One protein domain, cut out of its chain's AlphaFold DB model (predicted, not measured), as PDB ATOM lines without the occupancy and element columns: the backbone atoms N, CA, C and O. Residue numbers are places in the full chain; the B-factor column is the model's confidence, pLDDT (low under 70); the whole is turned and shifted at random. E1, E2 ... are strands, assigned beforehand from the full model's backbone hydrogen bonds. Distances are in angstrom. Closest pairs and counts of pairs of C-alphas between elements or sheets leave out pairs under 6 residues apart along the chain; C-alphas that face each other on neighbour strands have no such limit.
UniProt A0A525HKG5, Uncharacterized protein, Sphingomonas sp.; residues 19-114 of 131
ATOM      1  N   ARG A  19      90.802 -49.911-217.423       97.19
ATOM      2  CA  ARG A  19      89.636 -50.706-217.030       97.19
ATOM      3  C   ARG A  19      89.582 -52.027-217.783       97.19
ATOM      4  O   ARG A  19      90.012 -52.094-218.932       97.19
ATOM      5  N   GLU A  20      89.005 -53.026-217.131       96.75
ATOM      6  CA  GLU A  20      88.576 -54.273-217.761       96.75
ATOM      7  C   GLU A  20      87.391 -54.042-218.721       96.75
ATOM      8  O   GLU A  20      86.731 -52.996-218.646       96.75
ATOM      9  N   PRO A  21      87.067 -55.009-219.609       95.94
ATOM     10  CA  PRO A  21      85.918 -54.911-220.513       95.94
ATOM     11  C   PRO A  21      84.569 -54.704-219.812       95.94
ATOM     12  O   PRO A  21      83.671 -54.096-220.391       95.94
ATOM     13  N   ASP A  22      84.426 -55.190-218.578       94.94
ATOM     14  CA  ASP A  22      83.224 -55.012-217.754       94.94
ATOM     15  C   ASP A  22      83.170 -53.650-217.030       94.94
ATOM     16  O   ASP A  22      82.184 -53.327-216.370       94.94
ATOM     17  N   GLY A  23      84.214 -52.827-217.177       95.38
ATOM     18  CA  GLY A  23      84.338 -51.511-216.560       95.38
ATOM     19  C   GLY A  23      85.089 -51.493-215.225       95.38
ATOM     20  O   GLY A  23      85.347 -50.393-214.714       95.38
ATOM     21  N   THR A  24      85.491 -52.646-214.682       96.00
ATOM     22  CA  THR A  24      86.261 -52.742-213.432       96.00
ATOM     23  C   THR A  24      87.567 -51.956-213.543       96.00
ATOM     24  O   THR A  24      88.306 -52.087-214.516       96.00
ATOM     25  N   LEU A  25      87.849 -51.082-212.570       96.75
ATOM     26  CA  LEU A  25      89.069 -50.268-212.556       96.75
ATOM     27  C   LEU A  25      90.282 -51.133-212.179       96.75
ATOM     28  O   LEU A  25      90.202 -51.898-211.227       96.75
ATOM     29  N   ARG A  26      91.397 -50.990-212.908       97.88
ATOM     30  CA  ARG A  26      92.657 -51.737-212.695       97.88
ATOM     31  C   ARG A  26      93.840 -50.856-212.341       97.88
ATOM     32  O   ARG A  26      94.706 -51.255-211.569       97.88
ATOM     33  N   LEU A  27      93.864 -49.650-212.899       98.44
ATOM     34  CA  LEU A  27      94.901 -48.663-212.643       98.44
ATOM     35  C   LEU A  27      94.331 -47.255-212.802       98.44
ATOM     36  O   LEU A  27      93.620 -46.960-213.766       98.44
ATOM     37  N   ALA A  28      94.686 -46.377-211.872       98.31
ATOM     38  CA  ALA A  28      94.497 -44.942-211.985       98.31
ATOM     39  C   ALA A  28      95.858 -44.245-212.003       98.31
ATOM     40  O   ALA A  28      96.587 -44.337-211.024       98.31
ATOM     41  N   ILE A  29      96.181 -43.530-213.081       98.62
ATOM     42  CA  ILE A  29      97.348 -42.635-213.152       98.62
ATOM     43  C   ILE A  29      96.818 -41.218-212.990       98.62
ATOM     44  O   ILE A  29      96.001 -40.800-213.807       98.62
ATOM     45  N   ALA A  30      97.217 -40.488-211.954       98.44
ATOM     46  CA  ALA A  30      96.597 -39.209-211.627       98.44
ATOM     47  C   ALA A  30      97.563 -38.207-210.990       98.44
ATOM     48  O   ALA A  30      98.504 -38.572-210.287       98.44
ATOM     49  N   ASN A  31      97.281 -36.923-211.209       97.69
ATOM     50  CA  ASN A  31      97.902 -35.835-210.459       97.69
ATOM     51  C   ASN A  31      97.346 -35.747-209.022       97.69
ATOM     52  O   ASN A  31      96.346 -36.386-208.698       97.69
ATOM     53  N   HIS A  32      97.948 -34.892-208.185       94.19
ATOM     54  CA  HIS A  32      97.534 -34.711-206.783       94.19
ATOM     55  C   HIS A  32      96.040 -34.364-206.629       94.19
ATOM     56  O   HIS A  32      95.393 -34.775-205.676       94.19
ATOM     57  N   ALA A  33      95.469 -33.615-207.579       95.00
ATOM     58  CA  ALA A  33      94.091 -33.138-207.498       95.00
ATOM     59  C   ALA A  33      93.055 -34.217-207.853       95.00
ATOM     60  O   ALA A  33      91.870 -34.044-207.570       95.00
ATOM     61  N   ARG A  34      93.467 -35.292-208.539       96.81
ATOM     62  CA  ARG A  34      92.572 -36.327-209.089       96.81
ATOM     63  C   ARG A  34      92.959 -37.748-208.691       96.81
ATOM     64  O   ARG A  34      92.339 -38.701-209.187       96.81
ATOM     65  N   ILE A  35      93.969 -37.905-207.840       96.81
ATOM     66  CA  ILE A  35      94.323 -39.195-207.261       96.81
ATOM     67  C   ILE A  35      93.133 -39.707-206.431       96.81
ATOM     68  O   ILE A  35      92.488 -38.915-205.744       96.81
ATOM     69  N   PRO A  36      92.743 -40.987-206.574       95.00
ATOM     70  CA  PRO A  36      91.572 -41.499-205.875       95.00
ATOM     71  C   PRO A  36      91.852 -41.652-204.380       95.00
ATOM     72  O   PRO A  36      93.002 -41.817-203.954       95.00
ATOM     73  N   GLY A  37      90.774 -41.676-203.605       93.50
ATOM     74  CA  GLY A  37      90.783 -42.247-202.268       93.50
ATOM     75  C   GLY A  37      91.025 -43.762-202.291       93.50
ATOM     76  O   GLY A  37      91.323 -44.355-203.330       93.50
ATOM     77  N   VAL A  38      90.874 -44.397-201.131       92.62
ATOM     78  CA  VAL A  38      91.002 -45.854-201.004       92.62
ATOM     79  C   VAL A  38      89.719 -46.508-201.505       92.62
ATOM     80  O   VAL A  38      88.639 -46.190-201.011       92.62
ATOM     81  N   ILE A  39      89.807 -47.422-202.471       93.69
ATOM     82  CA  ILE A  39      88.634 -48.148-202.987       93.69
ATOM     83  C   ILE A  39      88.606 -49.551-202.388       93.69
ATOM     84  O   ILE A  39      89.539 -50.321-202.588       93.69
ATOM     85  N   ILE A  40      87.544 -49.887-201.650       91.62
ATOM     86  CA  ILE A  40      87.322 -51.226-201.081       91.62
ATOM     87  C   ILE A  40      85.838 -51.576-201.180       91.62
ATOM     88  O   ILE A  40      84.971 -50.775-200.831       91.62
ATOM     89  N   GLY A  41      85.525 -52.785-201.636       89.50
ATOM     90  CA  GLY A  41      84.163 -53.276-201.812       89.50
ATOM     91  C   GLY A  41      83.346 -52.428-202.785       89.50
ATOM     92  O   GLY A  41      82.154 -52.233-202.558       89.50
ATOM     93  N   GLY A  42      83.987 -51.864-203.814       87.81
ATOM     94  CA  GLY A  42      83.345 -50.966-204.780       87.81
ATOM     95  C   GLY A  42      82.990 -49.577-204.235       87.81
ATOM     96  O   GLY A  42      82.333 -48.801-204.929       87.81
ATOM     97  N   LYS A  43      83.412 -49.238-203.010       90.62
ATOM     98  CA  LYS A  43      83.211 -47.919-202.405       90.62
ATOM     99  C   LYS A  43      84.538 -47.185-202.271       90.62
ATOM    100  O   LYS A  43      85.515 -47.745-201.786       90.62
ATOM    101  N   GLU A  44      84.542 -45.918-202.664       93.12
ATOM    102  CA  GLU A  44      85.664 -45.012-202.434       93.12
ATOM    103  C   GLU A  44      85.545 -44.357-201.052       93.12
ATOM    104  O   GLU A  44      84.491 -43.836-200.667       93.12
ATOM    105  N   TYR A  45      86.641 -44.398-200.303       91.69
ATOM    106  CA  TYR A  45      86.817 -43.776-199.001       91.69
ATOM    107  C   TYR A  45      87.846 -42.646-199.133       91.69
ATOM    108  O   TYR A  45      88.909 -42.870-199.718       91.69
ATOM    109  N   PRO A  46      87.575 -41.440-198.604       90.19
ATOM    110  CA  PRO A  46      88.543 -40.351-198.635       90.19
ATOM    111  C   PRO A  46      89.877 -40.762-198.007       90.19
ATOM    112  O   PRO A  46      89.899 -41.394-196.955       90.19
ATOM    113  N   ASN A  47      90.983 -40.360-198.633       88.56
ATOM    114  CA  ASN A  47      92.322 -40.496-198.067       88.56
ATOM    115  C   ASN A  47      92.949 -39.100-197.930       88.56
ATOM    116  O   ASN A  47      93.711 -38.692-198.805       88.56
ATOM    117  N   PRO A  48      92.603 -38.334-196.879       83.25
ATOM    118  CA  PRO A  48      93.041 -36.942-196.744       83.25
ATOM    119  C   PRO A  48      94.561 -36.797-196.585       83.25
ATOM    120  O   PRO A  48      95.095 -35.714-196.806       83.25
ATOM    121  N   ASN A  49      95.255 -37.879-196.225       83.56
ATOM    122  CA  ASN A  49      96.705 -37.896-196.050       83.56
ATOM    123  C   ASN A  49      97.463 -38.155-197.362       83.56
ATOM    124  O   ASN A  49      98.672 -37.937-197.403       83.56
ATOM    125  N   ARG A  50      96.779 -38.594-198.429       87.31
ATOM    126  CA  ARG A  50      97.373 -38.784-199.758       87.31
ATOM    127  C   ARG A  50      97.498 -37.427-200.444       87.31
ATOM    128  O   ARG A  50      96.515 -36.874-200.932       87.31
ATOM    129  N   THR A  51      98.711 -36.888-200.456       88.00
ATOM    130  CA  THR A  51      99.033 -35.589-201.084       88.00
ATOM    131  C   THR A  51      99.841 -35.737-202.372       88.00
ATOM    132  O   THR A  51     100.068 -34.766-203.094       88.00
ATOM    133  N   GLU A  52     100.257 -36.963-202.668       94.75
ATOM    134  CA  GLU A  52     101.108 -37.337-203.782       94.75
ATOM    135  C   GLU A  52     100.335 -37.412-205.113       94.75
ATOM    136  O   GLU A  52      99.112 -37.552-205.161       94.75
ATOM    137  N   ALA A  53     101.076 -37.377-206.221       97.56
ATOM    138  CA  ALA A  53     100.604 -37.820-207.532       97.56
ATOM    139  C   ALA A  53     101.141 -39.229-207.820       97.56
ATOM    140  O   ALA A  53     102.176 -39.622-207.281       97.56
ATOM    141  N   GLY A  54     100.490 -39.992-208.697       97.94
ATOM    142  CA  GLY A  54     101.024 -41.300-209.063       97.94
ATOM    143  C   GLY A  54     100.028 -42.284-209.648       97.94
ATOM    144  O   GLY A  54      99.059 -41.913-210.312       97.94
ATOM    145  N   MET A  55     100.327 -43.555-209.415       98.62
ATOM    146  CA  MET A  55      99.629 -44.728-209.918       98.62
ATOM    147  C   MET A  55      99.021 -45.501-208.751       98.62
ATOM    148  O   MET A  55      99.750 -45.889-207.845       98.62
ATOM    149  N   ILE A  56      97.715 -45.756-208.782       98.06
ATOM    150  CA  ILE A  56      97.024 -46.623-207.817       98.06
ATOM    151  C   ILE A  56      96.545 -47.877-208.541       98.06
ATOM    152  O   ILE A  56      95.877 -47.770-209.573       98.06
ATOM    153  N   PHE A  57      96.903 -49.045-208.011       98.19
ATOM    154  CA  PHE A  57      96.602 -50.352-208.591       98.19
ATOM    155  C   PHE A  57      95.413 -50.996-207.886       98.19
ATOM    156  O   PHE A  57      95.211 -50.805-206.688       98.19
ATOM    157  N   TYR A  58      94.643 -51.786-208.630       97.81
ATOM    158  CA  TYR A  58      93.453 -52.464-208.124       97.81
ATOM    159  C   TYR A  58      93.470 -53.951-208.481       97.81
ATOM    160  O   TYR A  58      93.948 -54.341-209.548       97.81
ATOM    161  N   ASN A  59      92.939 -54.782-207.585       96.69
ATOM    162  CA  ASN A  59      92.811 -56.226-207.782       96.69
ATOM    163  C   ASN A  59      91.565 -56.598-208.613       96.69
ATOM    164  O   ASN A  59      90.832 -55.735-209.098       96.69
ATOM    165  N   ASP A  60      91.315 -57.900-208.797       96.44
ATOM    166  CA  ASP A  60      90.229 -58.439-209.650       96.44
ATOM    167  C   ASP A  60      88.821 -58.099-209.152       96.44
ATOM    168  O   ASP A  60      87.851 -58.240-209.889       96.44
ATOM    169  N   GLN A  61      88.706 -57.600-207.923       95.25
ATOM    170  CA  GLN A  61      87.457 -57.134-207.327       95.25
ATOM    171  C   GLN A  61      87.310 -55.605-207.404       95.25
ATOM    172  O   GLN A  61      86.294 -55.067-206.964       95.25
ATOM    173  N   GLY A  62      88.311 -54.903-207.946       95.69
ATOM    174  CA  GLY A  62      88.374 -53.443-207.975       95.69
ATOM    175  C   GLY A  62      88.809 -52.809-206.648       95.69
ATOM    176  O   GLY A  62      88.663 -51.597-206.492       95.69
ATOM    177  N   ASP A  63      89.334 -53.596-205.704       95.81
ATOM    178  CA  ASP A  63      89.861 -53.088-204.432       95.81
ATOM    179  C   ASP A  63      91.315 -52.625-204.608       95.81
ATOM    180  O   ASP A  63      92.083 -53.273-205.325       95.81
ATOM    181  N   GLU A  64      91.702 -51.524-203.955       94.75
ATOM    182  CA  GLU A  64      93.078 -51.005-203.972       94.75
ATOM    183  C   GLU A  64      94.069 -52.096-203.522       94.75
ATOM    184  O   GLU A  64      93.811 -52.851-202.581       94.75
ATOM    185  N   ASN A  65      95.182 -52.222-204.248       95.69
ATOM    186  CA  ASN A  65      96.212 -53.238-204.029       95.69
ATOM    187  C   ASN A  65      97.624 -52.627-203.963       95.69
ATOM    188  O   ASN A  65      98.614 -53.283-204.279       95.69
ATOM    189  N   GLY A  66      97.717 -51.362-203.562       96.69
ATOM    190  CA  GLY A  66      98.958 -50.603-203.508       96.69
ATOM    191  C   GLY A  66      99.080 -49.544-204.599       96.69
ATOM    192  O   GLY A  66      98.167 -49.286-205.392       96.69
ATOM    193  N   GLY A  67     100.240 -48.899-204.633       97.44
ATOM    194  CA  GLY A  67     100.472 -47.729-205.462       97.44
ATOM    195  C   GLY A  67     101.945 -47.411-205.671       97.44
ATOM    196  O   GLY A  67     102.813 -47.840-204.919       97.44
ATOM    197  N   LEU A  68     102.213 -46.626-206.709       98.38
ATOM    198  CA  LEU A  68     103.485 -45.956-206.941       98.38
ATOM    199  C   LEU A  68     103.222 -44.457-206.933       98.38
ATOM    200  O   LEU A  68     102.612 -43.932-207.865       98.38
ATOM    201  N   VAL A  69     103.666 -43.773-205.888       97.88
ATOM    202  CA  VAL A  69     103.336 -42.366-205.660       97.88
ATOM    203  C   VAL A  69     104.578 -41.539-205.382       97.88
ATOM    204  O   VAL A  69     105.552 -42.040-204.819       97.88
ATOM    205  N   PHE A  70     104.525 -40.273-205.788       97.44
ATOM    206  CA  PHE A  70     105.588 -39.302-205.588       97.44
ATOM    207  C   PHE A  70     105.026 -37.937-205.176       97.44
ATOM    208  O   PHE A  70     104.041 -37.452-205.744       97.44
ATOM    209  N   ASP A  71     105.705 -37.288-204.239       94.50
ATOM    210  CA  ASP A  71     105.637 -35.853-203.992       94.50
ATOM    211  C   ASP A  71     107.047 -35.250-203.964       94.50
ATOM    212  O   ASP A  71     108.068 -35.935-203.885       94.50
ATOM    213  N   GLY A  72     107.118 -33.929-204.067       93.44
ATOM    214  CA  GLY A  72     108.385 -33.233-203.951       93.44
ATOM    215  C   GLY A  72     108.254 -31.738-204.164       93.44
ATOM    216  O   GLY A  72     107.310 -31.254-204.789       93.44
ATOM    217  N   GLY A  73     109.208 -30.994-203.616       94.62
ATOM    218  CA  GLY A  73     109.280 -29.546-203.740       94.62
ATOM    219  C   GLY A  73     109.837 -28.882-202.490       94.62
ATOM    220  O   GLY A  73     110.536 -29.490-201.686       94.62
ATOM    221  N   LEU A  74     109.525 -27.599-202.321       95.44
ATOM    222  CA  LEU A  74     109.864 -26.859-201.110       95.44
ATOM    223  C   LEU A  74     108.653 -26.818-200.178       95.44
ATOM    224  O   LEU A  74     107.630 -26.227-200.519       95.44
ATOM    225  N   LYS A  75     108.788 -27.366-198.968       90.00
ATOM    226  CA  LYS A  75     107.838 -27.163-197.865       90.00
ATOM    227  C   LYS A  75     108.444 -26.125-196.921       90.00
ATOM    228  O   LYS A  75     109.483 -26.356-196.322       90.00
ATOM    229  N   ASN A  76     107.849 -24.932-196.839       93.38
ATOM    230  CA  ASN A  76     108.375 -23.811-196.037       93.38
ATOM    231  C   ASN A  76     109.849 -23.456-196.337       93.38
ATOM    232  O   ASN A  76     110.623 -23.173-195.427       93.38
ATOM    233  N   ARG A  77     110.236 -23.456-197.624       95.69
ATOM    234  CA  ARG A  77     111.623 -23.262-198.115       95.69
ATOM    235  C   ARG A  77     112.611 -24.370-197.725       95.69
ATOM    236  O   ARG A  77     113.802 -24.229-197.985       95.69
ATOM    237  N   VAL A  78     112.126 -25.466-197.156       96.44
ATOM    238  CA  VAL A  78     112.910 -26.666-196.874       96.44
ATOM    239  C   VAL A  78     112.668 -27.677-198.000       96.44
ATOM    240  O   VAL A  78     111.506 -27.918-198.337       96.44
ATOM    241  N   PRO A  79     113.720 -28.250-198.615       95.56
ATOM    242  CA  PRO A  79     113.567 -29.341-199.572       95.56
ATOM    243  C   PRO A  79     112.805 -30.512-198.958       95.56
ATOM    244  O   PRO A  79     113.139 -30.970-197.868       95.56
ATOM    245  N   ALA A  80     111.783 -30.984-199.654       95.69
ATOM    246  CA  ALA A  80     111.040 -32.176-199.308       95.69
ATOM    247  C   ALA A  80     110.865 -33.033-200.561       95.69
ATOM    248  O   ALA A  80     110.595 -32.513-201.645       95.69
ATOM    249  N   ASN A  81     111.004 -34.339-200.406       94.81
ATOM    250  CA  ASN A  81     110.778 -35.314-201.464       94.81
ATOM    251  C   ASN A  81     110.177 -36.573-200.849       94.81
ATOM    252  O   ASN A  81     110.593 -36.986-199.768       94.81
ATOM    253  N   GLY A  82     109.253 -37.206-201.550       95.56
ATOM    254  CA  GLY A  82     108.666 -38.464-201.132       95.56
ATOM    255  C   GLY A  82     108.381 -39.336-202.336       95.56
ATOM    256  O   GLY A  82     107.880 -38.895-203.364       95.56
ATOM    257  N   GLY A  83     108.744 -40.603-202.220       96.88
ATOM    258  CA  GLY A  83     108.438 -41.630-203.196       96.88
ATOM    259  C   GLY A  83     108.150 -42.929-202.472       96.88
ATOM    260  O   GLY A  83     108.903 -43.308-201.570       96.88
ATOM    261  N   SER A  84     107.074 -43.603-202.865       97.31
ATOM    262  CA  SER A  84     106.714 -44.905-202.316       97.31
ATOM    263  C   SER A  84     106.186 -45.837-203.398       97.31
ATOM    264  O   SER A  84     105.317 -45.450-204.179       97.31
ATOM    265  N   LEU A  85     106.706 -47.067-203.426       98.25
ATOM    266  CA  LEU A  85     106.066 -48.210-204.074       98.25
ATOM    267  C   LEU A  85     105.524 -49.119-202.981       98.25
ATOM    268  O   LEU A  85     106.300 -49.642-202.179       98.25
ATOM    269  N   THR A  86     104.217 -49.328-202.970       97.56
ATOM    270  CA  THR A  86     103.524 -50.078-201.933       97.56
ATOM    271  C   THR A  86     102.815 -51.308-202.476       97.56
ATOM    272  O   THR A  86     102.329 -51.318-203.606       97.56
ATOM    273  N   PHE A  87     102.741 -52.339-201.638       97.31
ATOM    274  CA  PHE A  87     101.982 -53.557-201.886       97.31
ATOM    275  C   PHE A  87     101.030 -53.771-200.715       97.31
ATOM    276  O   PHE A  87     101.468 -53.990-199.578       97.31
ATOM    277  N   ASP A  88      99.736 -53.692-200.996       94.00
ATOM    278  CA  ASP A  88      98.697 -53.832-199.982       94.00
ATOM    279  C   ASP A  88      98.272 -55.293-199.843       94.00
ATOM    280  O   ASP A  88      98.157 -56.043-200.820       94.00
ATOM    281  N   ARG A  89      97.989 -55.713-198.608       92.75
ATOM    282  CA  ARG A  89      97.311 -56.991-198.377       92.75
ATOM    283  C   ARG A  89      95.848 -56.876-198.815       92.75
ATOM    284  O   ARG A  89      95.262 -55.800-198.792       92.75
ATOM    285  N   TRP A  90      95.228 -57.996-199.191       92.00
ATOM    286  CA  TRP A  90      93.808 -58.030-199.558       92.00
ATOM    287  C   TRP A  90      92.933 -57.336-198.497       92.00
ATOM    288  O   TRP A  90      92.873 -57.784-197.350       92.00
ATOM    289  N   ARG A  91      92.284 -56.227-198.888       88.81
ATOM    290  CA  ARG A  91      91.450 -55.363-198.024       88.81
ATOM    291  C   ARG A  91      92.142 -54.905-196.736       88.81
ATOM    292  O   ARG A  91      91.504 -54.733-195.687       88.81
ATOM    293  N   GLN A  92      93.450 -54.726-196.823       89.50
ATOM    294  CA  GLN A  92      94.330 -54.305-195.755       89.50
ATOM    295  C   GLN A  92      95.337 -53.286-196.266       89.50
ATOM    296  O   GLN A  92      95.395 -52.973-197.446       89.50
ATOM    297  N   ASP A  93      96.078 -52.727-195.327       88.19
ATOM    298  CA  ASP A  93      97.078 -51.705-195.585       88.19
ATOM    299  C   ASP A  93      98.444 -52.362-195.917       88.19
ATOM    300  O   ASP A  93      98.565 -53.594-195.896       88.19
ATOM    301  N   GLN A  94      99.471 -51.573-196.249       93.50
ATOM    302  CA  GLN A  94     100.708 -52.089-196.870       93.50
ATOM    303  C   GLN A  94     101.390 -53.195-196.055       93.50
ATOM    304  O   GLN A  94     101.653 -52.986-194.863       93.50
ATOM    305  N   THR A  95     101.790 -54.294-196.708       96.38
ATOM    306  CA  THR A  95     102.692 -55.330-196.156       96.38
ATOM    307  C   THR A  95     104.138 -55.170-196.610       96.38
ATOM    308  O   THR A  95     105.049 -55.551-195.876       96.38
ATOM    309  N   LEU A  96     104.366 -54.564-197.778       97.25
ATOM    310  CA  LEU A  96     105.695 -54.237-198.293       97.25
ATOM    311  C   LEU A  96     105.706 -52.823-198.873       97.25
ATOM    312  O   LEU A  96     104.766 -52.422-199.560       97.25
ATOM    313  N   GLN A  97     106.783 -52.079-198.617       97.44
ATOM    314  CA  GLN A  97     107.013 -50.758-199.199       97.44
ATOM    315  C   GLN A  97     108.483 -50.558-199.573       97.44
ATOM    316  O   GLN A  97     109.375 -50.940-198.812       97.44
ATOM    317  N   LEU A  98     108.736 -49.905-200.706       98.19
ATOM    318  CA  LEU A  98     110.016 -49.271-201.028       98.19
ATOM    319  C   LEU A  98     109.835 -47.765-200.881       98.19
ATOM    320  O   LEU A  98     108.990 -47.197-201.566       98.19
ATOM    321  N   VAL A  99     110.616 -47.127-200.012       97.38
ATOM    322  CA  VAL A  99     110.442 -45.707-199.680       97.38
ATOM    323  C   VAL A  99     111.716 -44.906-199.913       97.38
ATOM    324  O   VAL A  99     112.822 -45.385-199.655       97.38
ATOM    325  N   SER A 100     111.545 -43.664-200.358       97.19
ATOM    326  CA  SER A 100     112.584 -42.635-200.424       97.19
ATOM    327  C   SER A 100     111.985 -41.303-199.989       97.19
ATOM    328  O   SER A 100     111.144 -40.743-200.687       97.19
ATOM    329  N   LEU A 101     112.381 -40.823-198.814       95.88
ATOM    330  CA  LEU A 101     111.832 -39.645-198.153       95.88
ATOM    331  C   LEU A 101     112.960 -38.666-197.811       95.88
ATOM    332  O   LEU A 101     114.015 -39.068-197.314       95.88
ATOM    333  N   GLU A 102     112.710 -37.382-198.022       96.31
ATOM    334  CA  GLU A 102     113.559 -36.262-197.625       96.31
ATOM    335  C   GLU A 102     112.700 -35.176-196.974       96.31
ATOM    336  O   GLU A 102     111.631 -34.822-197.478       96.31
ATOM    337  N   ASN A 103     113.189 -34.631-195.864       94.94
ATOM    338  CA  ASN A 103     112.673 -33.434-195.220       94.94
ATOM    339  C   ASN A 103     113.854 -32.619-194.674       94.94
ATOM    340  O   ASN A 103     114.329 -32.826-193.558       94.94
ATOM    341  N   GLY A 104     114.369 -31.711-195.495       94.38
ATOM    342  CA  GLY A 104     115.554 -30.922-195.193       94.38
ATOM    343  C   GLY A 104     116.787 -31.804-195.052       94.38
ATOM    344  O   GLY A 104     117.244 -32.411-196.017       94.38
ATOM    345  N   THR A 105     117.348 -31.851-193.847       95.50
ATOM    346  CA  THR A 105     118.509 -32.696-193.538       95.50
ATOM    347  C   THR A 105     118.132 -34.146-193.254       95.50
ATOM    348  O   THR A 105     119.003 -35.014-193.310       95.50
ATOM    349  N   ASP A 106     116.859 -34.419-192.964       96.25
ATOM    350  CA  ASP A 106     116.391 -35.754-192.619       96.25
ATOM    351  C   ASP A 106     116.083 -36.542-193.884       96.25
ATOM    352  O   ASP A 106     115.315 -36.109-194.744       96.25
ATOM    353  N   ARG A 107     116.691 -37.723-194.004       95.56
ATOM    354  CA  ARG A 107     116.541 -38.598-195.166       95.56
ATOM    355  C   ARG A 107     116.288 -40.023-194.718       95.56
ATOM    356  O   ARG A 107     116.990 -40.542-193.852       95.56
ATOM    357  N   ARG A 108     115.311 -40.676-195.344       95.50
ATOM    358  CA  ARG A 108     114.983 -42.082-195.107       95.50
ATOM    359  C   ARG A 108     114.798 -42.791-196.435       95.50
ATOM    360  O   ARG A 108     113.894 -42.469-197.191       95.50
ATOM    361  N   VAL A 109     115.615 -43.805-196.676       97.25
ATOM    362  CA  VAL A 109     115.489 -44.697-197.830       97.25
ATOM    363  C   VAL A 109     115.483 -46.124-197.315       97.25
ATOM    364  O   VAL A 109     116.257 -46.449-196.414       97.25
ATOM    365  N   GLY A 110     114.624 -46.981-197.858       97.50
ATOM    366  CA  GLY A 110     114.686 -48.392-197.507       97.50
ATOM    367  C   GLY A 110     113.494 -49.225-197.935       97.50
ATOM    368  O   GLY A 110     112.589 -48.771-198.633       97.50
ATOM    369  N   VAL A 111     113.530 -50.466-197.463       98.00
ATOM    370  CA  VAL A 111     112.454 -51.446-197.577       98.00
ATOM    371  C   VAL A 111     111.752 -51.529-196.225       98.00
ATOM    372  O   VAL A 111     112.415 -51.684-195.198       98.00
ATOM    373  N   GLN A 112     110.427 -51.430-196.208       95.88
ATOM    374  CA  GLN A 112     109.614 -51.646-195.014       95.88
ATOM    375  C   GLN A 112     108.743 -52.885-195.201       95.88
ATOM    376  O   GLN A 112     108.038 -53.002-196.200       95.88
ATOM    377  N   VAL A 113     108.778 -53.783-194.218       96.38
ATOM    378  CA  VAL A 113     107.909 -54.959-194.139       96.38
ATOM    379  C   VAL A 113     107.009 -54.784-192.925       96.38
ATOM    380  O   VAL A 113     107.508 -54.550-191.826       96.38
ATOM    381  N   ASN A 114     105.698 -54.883-193.127       93.25
ATOM    382  CA  ASN A 114     104.709 -54.762-192.063       93.25
ATOM    383  C   ASN A 114     103.932 -56.071-191.942       93.25
ATOM    384  O   ASN A 114     103.327 -56.526-192.916       93.25
TER     385      ASN A 114
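What this domain is: This is residues 19 to 114 of the 131 residues of an uncharacterized protein of Sphingomonas sp. (UniProt A0A525HKG5). A single twisted sheet of six antiparallel strands forms a long slab, and a small hairpin, E2 and E3, sits over one face of it by the start of E5. E5 and E6 are the long strands in its middle, and their hairpin end runs on past E4. The printed part has 96 residues with eight named strands, E1 to E8 along the chain, and no named helix. The large sheet has the order E1, E4, E5, E6, E7, E8, and the class is all strand. The whole is compact, with a radius of gyration of the C-alphas of 14.4 A, yet elongated, spanning 47 by 29 by 20 A.

How they stand to each other: E1, residues 25 to 30, is an edge strand and the antiparallel neighbour of E4, residues 53 to 58, at 177 degrees, with N 28 and O 56 2.9 A apart, within hydrogen-bond range. Between them in the chain, E2, residues 38 to 40, and E3, residues 43 to 45, form an antiparallel hairpin at 148 degrees, with N 45 and O 38 within hydrogen-bond range at 2.8 A. E1 and E2 are apart, and so are E3 and E4. E2 and E4 are near each other. The closest C-alphas of E2 and E5, residues 64 to 75, are those of Ile 39 and Glu 64, 5.4 A apart. From E4 to E8 the strands make a meander, each the antiparallel neighbour of the one before. E4 and E5 form a hairpin, with N 55 and O 68 at 2.8 A. E5 and E6, residues 78 to 88, form another, with N 71 and O 82 at 2.8 A. In the hairpin of E6 and E7, residues 94 to 103, N 83 and O 100 are 2.9 A apart. In that of E7 and E8, residues 106 to 113, the other edge strand, N 101 and O 108 are 2.8 A apart.

Where its parts are: E1 begins at C-alpha 25, (89.069, -50.268, -212.556). E4 is 16.3 A long, E5 28.7 A, E6 30.8 A, E7 22.2 A and E8 21.0 A. E5 bends by 55 degrees at residue 72, E7 by 65 degrees at residue 98 and E8 by 59 degrees at residue 110. E8 ends at C-alpha 113, (107.909, -54.959, -194.139).

The domain as a whole: The two C-alphas farthest apart are those of Asp 22 and Thr 105, 48.3 A. The printed part has no cut and no long link. The mean pLDDT of the printed part is 94.9, and no printed residue is under 70.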